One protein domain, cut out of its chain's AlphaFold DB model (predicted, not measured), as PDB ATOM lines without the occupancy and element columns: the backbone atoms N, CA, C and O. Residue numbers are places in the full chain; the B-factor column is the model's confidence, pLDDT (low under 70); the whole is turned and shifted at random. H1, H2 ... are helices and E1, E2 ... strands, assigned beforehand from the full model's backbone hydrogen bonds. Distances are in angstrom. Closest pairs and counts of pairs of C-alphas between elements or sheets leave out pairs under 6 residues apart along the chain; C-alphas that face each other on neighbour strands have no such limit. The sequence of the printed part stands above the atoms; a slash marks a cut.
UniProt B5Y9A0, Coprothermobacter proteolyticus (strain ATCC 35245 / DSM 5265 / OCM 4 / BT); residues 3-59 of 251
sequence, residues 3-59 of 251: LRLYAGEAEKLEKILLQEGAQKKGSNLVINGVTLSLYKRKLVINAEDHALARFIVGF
ATOM      1  N   LEU A   3      12.505 -11.541  12.823       95.69
ATOM      2  CA  LEU A   3      11.382 -11.242  11.939       95.69
ATOM      3  C   LEU A   3      10.414 -12.425  11.902       95.69
ATOM      4  O   LEU A   3      10.833 -13.569  11.712       95.69
ATOM      5  N   ARG A   4       9.117 -12.154  12.035       95.19
ATOM      6  CA  ARG A   4       8.037 -13.122  11.827       95.19
ATOM      7  C   ARG A   4       7.944 -13.522  10.358       95.19
ATOM      8  O   ARG A   4       7.897 -12.664   9.474       95.19
ATOM      9  N   LEU A   5       7.811 -14.824  10.120       95.50
ATOM     10  CA  LEU A   5       7.509 -15.407   8.815       95.50
ATOM     11  C   LEU A   5       6.177 -16.159   8.851       95.50
ATOM     12  O   LEU A   5       5.810 -16.772   9.858       95.50
ATOM     13  N   TYR A   6       5.483 -16.151   7.723       94.12
ATOM     14  CA  TYR A   6       4.287 -16.940   7.467       94.12
ATOM     15  C   TYR A   6       4.627 -18.219   6.698       94.12
ATOM     16  O   TYR A   6       5.753 -18.436   6.246       94.12
ATOM     17  N   ALA A   7       3.644 -19.112   6.598       92.88
ATOM     18  CA  ALA A   7       3.826 -20.417   5.977       92.88
ATOM     19  C   ALA A   7       4.368 -20.294   4.541       92.88
ATOM     20  O   ALA A   7       3.825 -19.543   3.735       92.88
ATOM     21  N   GLY A   8       5.434 -21.041   4.237       93.56
ATOM     22  CA  GLY A   8       6.083 -21.059   2.922       93.56
ATOM     23  C   GLY A   8       7.053 -19.902   2.657       93.56
ATOM     24  O   GLY A   8       7.775 -19.929   1.658       93.56
ATOM     25  N   GLU A   9       7.101 -18.880   3.521       96.81
ATOM     26  CA  GLU A   9       8.004 -17.744   3.311       96.81
ATOM     27  C   GLU A   9       9.462 -18.107   3.572       96.81
ATOM     28  O   GLU A   9      10.332 -17.588   2.883       96.81
ATOM     29  N   ALA A  10       9.742 -19.006   4.518       96.12
ATOM     30  CA  ALA A  10      11.106 -19.424   4.824       96.12
ATOM     31  C   ALA A  10      11.772 -20.083   3.603       96.12
ATOM     32  O   ALA A  10      12.822 -19.642   3.148       96.12
ATOM     33  N   GLU A  11      11.131 -21.080   3.002       94.56
ATOM     34  CA  GLU A  11      11.684 -21.814   1.861       94.56
ATOM     35  C   GLU A  11      11.860 -20.915   0.627       94.56
ATOM     36  O   GLU A  11      12.829 -21.050  -0.124       94.56
ATOM     37  N   LYS A  12      10.931 -19.975   0.413       95.88
ATOM     38  CA  LYS A  12      11.041 -18.972  -0.655       95.88
ATOM     39  C   LYS A  12      12.190 -18.000  -0.382       95.88
ATOM     40  O   LYS A  12      12.975 -17.723  -1.287       95.88
ATOM     41  N   LEU A  13      12.294 -17.504   0.849       97.19
ATOM     42  CA  LEU A  13      13.301 -16.527   1.239       97.19
ATOM     43  C   LEU A  13      14.713 -17.108   1.158       97.19
ATOM     44  O   LEU A  13      15.608 -16.422   0.684       97.19
ATOM     45  N   GLU A  14      14.914 -18.369   1.551       96.94
ATOM     46  CA  GLU A  14      16.210 -19.041   1.412       96.94
ATOM     47  C   GLU A  14      16.703 -19.002  -0.039       96.94
ATOM     48  O   GLU A  14      17.834 -18.593  -0.296       96.94
ATOM     49  N   LYS A  15      15.845 -19.372  -0.999       96.75
ATOM     50  CA  LYS A  15      16.189 -19.371  -2.429       96.75
ATOM     51  C   LYS A  15      16.554 -17.978  -2.932       96.75
ATOM     52  O   LYS A  15      17.539 -17.845  -3.648       96.75
ATOM     53  N   ILE A  16      15.778 -16.965  -2.543       97.31
ATOM     54  CA  ILE A  16      16.021 -15.572  -2.939       97.31
ATOM     55  C   ILE A  16      17.343 -15.082  -2.354       97.31
ATOM     56  O   ILE A  16      18.179 -14.571  -3.083       97.31
ATOM     57  N   LEU A  17      17.591 -15.297  -1.062       97.38
ATOM     58  CA  LEU A  17      18.825 -14.834  -0.425       97.38
ATOM     59  C   LEU A  17      20.074 -15.457  -1.055       97.38
ATOM     60  O   LEU A  17      21.076 -14.766  -1.202       97.38
ATOM     61  N   LEU A  18      20.019 -16.726  -1.466       97.19
ATOM     62  CA  LEU A  18      21.112 -17.361  -2.212       97.19
ATOM     63  C   LEU A  18      21.348 -16.699  -3.578       97.19
ATOM     64  O   LEU A  18      22.495 -16.568  -3.997       97.19
ATOM     65  N   GLN A  19      20.284 -16.271  -4.265       97.00
ATOM     66  CA  GLN A  19      20.383 -15.517  -5.522       97.00
ATOM     67  C   GLN A  19      20.958 -14.112  -5.297       97.00
ATOM     68  O   GLN A  19      21.768 -13.656  -6.096       97.00
ATOM     69  N   GLU A  20      20.628 -13.483  -4.169       96.31
ATOM     70  CA  GLU A  20      21.172 -12.195  -3.712       96.31
ATOM     71  C   GLU A  20      22.596 -12.307  -3.120       96.31
ATOM     72  O   GLU A  20      23.095 -11.383  -2.479       96.31
ATOM     73  N   GLY A  21      23.275 -13.444  -3.310       95.25
ATOM     74  CA  GLY A  21      24.678 -13.629  -2.932       95.25
ATOM     75  C   GLY A  21      24.917 -14.106  -1.497       95.25
ATOM     76  O   GLY A  21      26.068 -14.138  -1.053       95.25
ATOM     77  N   ALA A  22      23.878 -14.512  -0.762       97.31
ATOM     78  CA  ALA A  22      24.069 -15.192   0.514       97.31
ATOM     79  C   ALA A  22      24.751 -16.554   0.314       97.31
ATOM     80  O   ALA A  22      24.493 -17.278  -0.645       97.31
ATOM     81  N   GLN A  23      25.589 -16.944   1.269       97.38
ATOM     82  CA  GLN A  23      26.298 -18.221   1.262       97.38
ATOM     83  C   GLN A  23      25.753 -19.147   2.348       97.38
ATOM     84  O   GLN A  23      25.472 -18.706   3.465       97.38
ATOM     85  N   LYS A  24      25.643 -20.448   2.054       96.69
ATOM     86  CA  LYS A  24      25.322 -21.455   3.077       96.69
ATOM     87  C   LYS A  24      26.524 -21.715   3.977       96.69
ATOM     88  O   LYS A  24      27.605 -22.043   3.495       96.69
ATOM     89  N   LYS A  25      26.306 -21.654   5.289       94.69
ATOM     90  CA  LYS A  25      27.274 -22.041   6.321       94.69
ATOM     91  C   LYS A  25      26.580 -22.934   7.348       94.69
ATOM     92  O   LYS A  25      25.963 -22.455   8.299       94.69
ATOM     93  N   GLY A  26      26.663 -24.248   7.134       92.25
ATOM     94  CA  GLY A  26      25.885 -25.223   7.902       92.25
ATOM     95  C   GLY A  26      24.385 -25.038   7.656       92.25
ATOM     96  O   GLY A  26      23.949 -25.015   6.508       92.25
ATOM     97  N   SER A  27      23.609 -24.877   8.729       92.25
ATOM     98  CA  SER A  27      22.165 -24.592   8.676       92.25
ATOM     99  C   SER A  27      21.818 -23.105   8.521       92.25
ATOM    100  O   SER A  27      20.641 -22.764   8.447       92.25
ATOM    101  N   ASN A  28      22.816 -22.217   8.486       96.94
ATOM    102  CA  ASN A  28      22.620 -20.771   8.391       96.94
ATOM    103  C   ASN A  28      22.956 -20.240   6.994       96.94
ATOM    104  O   ASN A  28      23.715 -20.852   6.236       96.94
ATOM    105  N   LEU A  29      22.445 -19.046   6.697       97.44
ATOM    106  CA  LEU A  29      22.889 -18.225   5.574       97.44
ATOM    107  C   LEU A  29      23.791 -17.101   6.087       97.44
ATOM    108  O   LEU A  29      23.619 -16.622   7.207       97.44
ATOM    109  N   VAL A  30      24.742 -16.664   5.273       97.75
ATOM    110  CA  VAL A  30      25.586 -15.501   5.559       97.75
ATOM    111  C   VAL A  30      25.510 -14.544   4.380       97.75
ATOM    112  O   VAL A  30      25.828 -14.936   3.262       97.75
ATOM    113  N   ILE A  31      25.105 -13.301   4.627       96.44
ATOM    114  CA  ILE A  31      25.056 -12.229   3.625       96.44
ATOM    115  C   ILE A  31      25.698 -10.980   4.222       96.44
ATOM    116  O   ILE A  31      25.425 -10.639   5.371       96.44
ATOM    117  N   ASN A  32      26.606 -10.335   3.488       93.50
ATOM    118  CA  ASN A  32      27.355  -9.159   3.960       93.50
ATOM    119  C   ASN A  32      28.028  -9.356   5.338       93.50
ATOM    120  O   ASN A  32      28.076  -8.446   6.158       93.50
ATOM    121  N   GLY A  33      28.504 -10.573   5.629       94.56
ATOM    122  CA  GLY A  33      29.102 -10.929   6.924       94.56
ATOM    123  C   GLY A  33      28.103 -11.144   8.072       94.56
ATOM    124  O   GLY A  33      28.501 -11.595   9.145       94.56
ATOM    125  N   VAL A  34      26.808 -10.902   7.859       97.25
ATOM    126  CA  VAL A  34      25.749 -11.117   8.853       97.25
ATOM    127  C   VAL A  34      25.213 -12.540   8.745       97.25
ATOM    128  O   VAL A  34      24.857 -13.010   7.666       97.25
ATOM    129  N   THR A  35      25.128 -13.233   9.883       98.00
ATOM    130  CA  THR A  35      24.563 -14.588   9.946       98.00
ATOM    131  C   THR A  35      23.048 -14.532  10.107       98.00
ATOM    132  O   THR A  35      22.530 -13.898  11.027       98.00
ATOM    133  N   LEU A  36      22.346 -15.257   9.247       98.12
ATOM    134  CA  LEU A  36      20.901 -15.407   9.214       98.12
ATOM    135  C   LEU A  36      20.527 -16.847   9.584       98.12
ATOM    136  O   LEU A  36      20.964 -17.794   8.925       98.12
ATOM    137  N   SER A  37      19.696 -17.010  10.611       97.38
ATOM    138  CA  SER A  37      19.150 -18.311  11.016       97.38
ATOM    139  C   SER A  37      17.675 -18.376  10.657       97.38
ATOM    140  O   SER A  37      16.847 -17.651  11.218       97.38
ATOM    141  N   LEU A  38      17.351 -19.228   9.689       96.06
ATOM    142  CA  LEU A  38      16.020 -19.323   9.113       96.06
ATOM    143  C   LEU A  38      15.253 -20.502   9.713       96.06
ATOM    144  O   LEU A  38      15.695 -21.645   9.664       96.06
ATOM    145  N   TYR A  39      14.081 -20.214  10.266       94.50
ATOM    146  CA  TYR A  39      13.158 -21.190  10.830       94.50
ATOM    147  C   TYR A  39      11.820 -21.110  10.102       94.50
ATOM    148  O   TYR A  39      11.478 -20.094   9.501       94.50
ATOM    149  N   LYS A  40      10.992 -22.148  10.255       92.88
ATOM    150  CA  LYS A  40       9.686 -22.262   9.585       92.88
ATOM    151  C   LYS A  40       8.777 -21.028   9.723       92.88
ATOM    152  O   LYS A  40       7.985 -20.755   8.832       92.88
ATOM    153  N   ARG A  41       8.840 -20.318  10.858       92.44
ATOM    154  CA  ARG A  41       7.984 -19.152  11.168       92.44
ATOM    155  C   ARG A  41       8.744 -17.912  11.632       92.44
ATOM    156  O   ARG A  41       8.128 -16.935  12.050       92.44
ATOM    157  N   LYS A  42      10.076 -17.934  11.587       94.38
ATOM    158  CA  LYS A  42      10.879 -16.770  11.961       94.38
ATOM    159  C   LYS A  42      12.233 -16.770  11.281       94.38
ATOM    160  O   LYS A  42      12.818 -17.822  11.048       94.38
ATOM    161  N   LEU A  43      12.741 -15.579  11.035       96.38
ATOM    162  CA  LEU A  43      14.117 -15.335  10.647       96.38
ATOM    163  C   LEU A  43      14.819 -14.618  11.797       96.38
ATOM    164  O   LEU A  43      14.341 -13.589  12.268       96.38
ATOM    165  N   VAL A  44      15.967 -15.129  12.220       96.19
ATOM    166  CA  VAL A  44      16.857 -14.442  13.155       96.19
ATOM    167  C   VAL A  44      18.007 -13.831  12.363       96.19
ATOM    168  O   VAL A  44      18.785 -14.540  11.732       96.19
ATOM    169  N   ILE A  45      18.111 -12.508  12.405       96.88
ATOM    170  CA  ILE A  45      19.243 -11.735  11.895       96.88
ATOM    171  C   ILE A  45      20.190 -11.529  13.077       96.88
ATOM    172  O   ILE A  45      19.832 -10.831  14.029       96.88
ATOM    173  N   ASN A  46      21.389 -12.111  13.051       95.56
ATOM    174  CA  ASN A  46      22.358 -12.014  14.155       95.56
ATOM    175  C   ASN A  46      23.137 -10.683  14.145       95.56
ATOM    176  O   ASN A  46      24.355 -10.656  14.278       95.56
ATOM    177  N   ALA A  47      22.410  -9.584  13.954       94.75
ATOM    178  CA  ALA A  47      22.868  -8.203  14.035       94.75
ATOM    179  C   ALA A  47      21.669  -7.278  14.326       94.75
ATOM    180  O   ALA A  47      20.506  -7.656  14.115       94.75
ATOM    181  N   GLU A  48      21.939  -6.064  14.807       92.12
ATOM    182  CA  GLU A  48      20.973  -4.954  14.838       92.12
ATOM    183  C   GLU A  48      21.080  -4.135  13.537       92.12
ATOM    184  O   GLU A  48      21.462  -2.971  13.539       92.12
ATOM    185  N   ASP A  49      20.765  -4.770  12.404       94.69
ATOM    186  CA  ASP A  49      20.860  -4.171  11.068       94.69
ATOM    187  C   ASP A  49      19.469  -3.960  10.447       94.69
ATOM    188  O   ASP A  49      18.873  -4.858   9.843       94.69
ATOM    189  N   HIS A  50      18.936  -2.746  10.605       93.94
ATOM    190  CA  HIS A  50      17.627  -2.371  10.069       93.94
ATOM    191  C   HIS A  50      17.626  -2.228   8.542       93.94
ATOM    192  O   HIS A  50      16.575  -2.412   7.927       93.94
ATOM    193  N   ALA A  51      18.767  -1.911   7.921       96.12
ATOM    194  CA  ALA A  51      18.867  -1.800   6.469       96.12
ATOM    195  C   ALA A  51      18.766  -3.186   5.826       96.12
ATOM    196  O   ALA A  51      17.923  -3.392   4.950       96.12
ATOM    197  N   LEU A  52      19.527  -4.157   6.339       96.50
ATOM    198  CA  LEU A  52      19.410  -5.553   5.926       96.50
ATOM    199  C   LEU A  52      18.011  -6.102   6.220       96.50
ATOM    200  O   LEU A  52      17.418  -6.757   5.366       96.50
ATOM    201  N   ALA A  53      17.442  -5.804   7.391       97.12
ATOM    202  CA  ALA A  53      16.085  -6.235   7.710       97.12
ATOM    203  C   ALA A  53      15.056  -5.683   6.708       97.12
ATOM    204  O   ALA A  53      14.216  -6.441   6.231       97.12
ATOM    205  N   ARG A  54      15.137  -4.399   6.332       97.38
ATOM    206  CA  ARG A  54      14.253  -3.798   5.315       97.38
ATOM    207  C   ARG A  54      14.434  -4.423   3.939       97.38
ATOM    208  O   ARG A  54      13.434  -4.723   3.293       97.38
ATOM    209  N   PHE A  55      15.677  -4.651   3.521       97.19
ATOM    210  CA  PHE A  55      15.983  -5.354   2.275       97.19
ATOM    211  C   PHE A  55      15.309  -6.732   2.239       97.19
ATOM    212  O   PHE A  55      14.565  -7.036   1.312       97.19
ATOM    213  N   ILE A  56      15.472  -7.518   3.306       97.56
ATOM    214  CA  ILE A  56      14.867  -8.850   3.435       97.56
ATOM    215  C   ILE A  56      13.336  -8.784   3.417       97.56
ATOM    216  O   ILE A  56      12.689  -9.586   2.743       97.56
ATOM    217  N   VAL A  57      12.746  -7.830   4.145       97.62
ATOM    218  CA  VAL A  57      11.289  -7.632   4.191       97.62
ATOM    219  C   VAL A  57      10.712  -7.343   2.803       97.62
ATOM    220  O   VAL A  57       9.592  -7.769   2.532       97.62
ATOM    221  N   GLY A  58      11.482  -6.724   1.901       97.38
ATOM    222  CA  GLY A  58      11.089  -6.491   0.508       97.38
ATOM    223  C   GLY A  58      10.780  -7.761  -0.298       97.38
ATOM    224  O   GLY A  58      10.055  -7.689  -1.287       97.38
ATOM    225  N   PHE A  59      11.263  -8.929   0.134       96.94
ATOM    226  CA  PHE A  59      10.992 -10.216  -0.520       96.94
ATOM    227  C   PHE A  59       9.829 -11.001   0.099       96.94
ATOM    228  O   PHE A  59       9.414 -12.037  -0.438       96.94
TER     229      PHE A  59
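What this domain is: This is residues 3 to 59 of the 251 residues of a protein of Coprothermobacter proteolyticus (strain ATCC 35245 / DSM 5265 / OCM 4 / BT) (UniProt B5Y9A0). A small twisted sheet of four antiparallel strands, E1 to E4, forms a wall with the helix H1 laid slantwise over one face, while the shorter helix H2 sits by the edge strand E4 and only grazes the sheet. The first printed residues, 3 and 4, pair along E4 before the chain passes into H1. The printed part has 57 residues, with two named helices and four named strands in the order H1, E1, E2, E3, E4, H2; the sheet's order is E1, E2, E3, E4, and the class is mixed, helices and strands. The whole is compact, with a radius of gyration of the C-alphas of 10.1 A, and its outline is rounded, spanning 27 by 23 by 17 A.

Where its parts are: E3, the longest strand, takes residues 34 to 39 and measures 16.2 A from first to last C-alpha. E2 takes residues 28 to 31, 10.1 A, and E1 residues 23 to 25, 6.4 A. E4 takes residues 42 to 45, 9.8 A. H1 takes residues 9 to 19, 15.4 A, from C-alpha 9 at (8.004, -17.744, 3.311). H2 takes residues 50 to 57, 10.1 A, and ends with C-alpha 57 at (11.289, -7.632, 4.191).

How they stand to each other: The strands form a meander, each the antiparallel neighbour of the one before, and each consecutive pair is a hairpin. Between E1 and E2, N 23 and O 30 are 2.8 A apart, within hydrogen-bond range. Between E2 and E3, N 36 and O 29 are 2.8 A apart, within that range; between E3 and E4, N 39 and O 42 are 2.8 A apart, also within it. The pairing of E3 is staggered: residues 34 to 36 pair with E2 and residues 36 to 39 with E4. From edge to edge the strands' lines turn by 84 degrees. Residues 3 to 4 pair antiparallel with residues 42 to 43 of E4. H1 is on one face of the sheet, giving two layers, helix on sheet. Its height over the sheet is 9.0 A. It lies over E2 and E3, slantwise to the strands, at 45 degrees to E2 on the local plane. The closest C-alphas of H1 and E3 are those of Ala 10 and Leu 38, 6.5 A apart. H2 only grazes the sheet with its residues 52 to 56; its closest C-alphas with E4 are those of Ala 53 and Ile 45, 7.6 A apart. H1 and H2 are only just apart, their closest C-alphas 8.1 A from each other. In H2 every O i to N i+4 pair is within hydrogen-bond range, in H1 6 of 7.

The domain as a whole: The two C-alphas farthest apart are those of Ala 7 and Gly 33, 27.0 A. The printed part has no cut, and the links between named elements are tight. The mean pLDDT of the printed part is 95.9, and no printed residue is under 70.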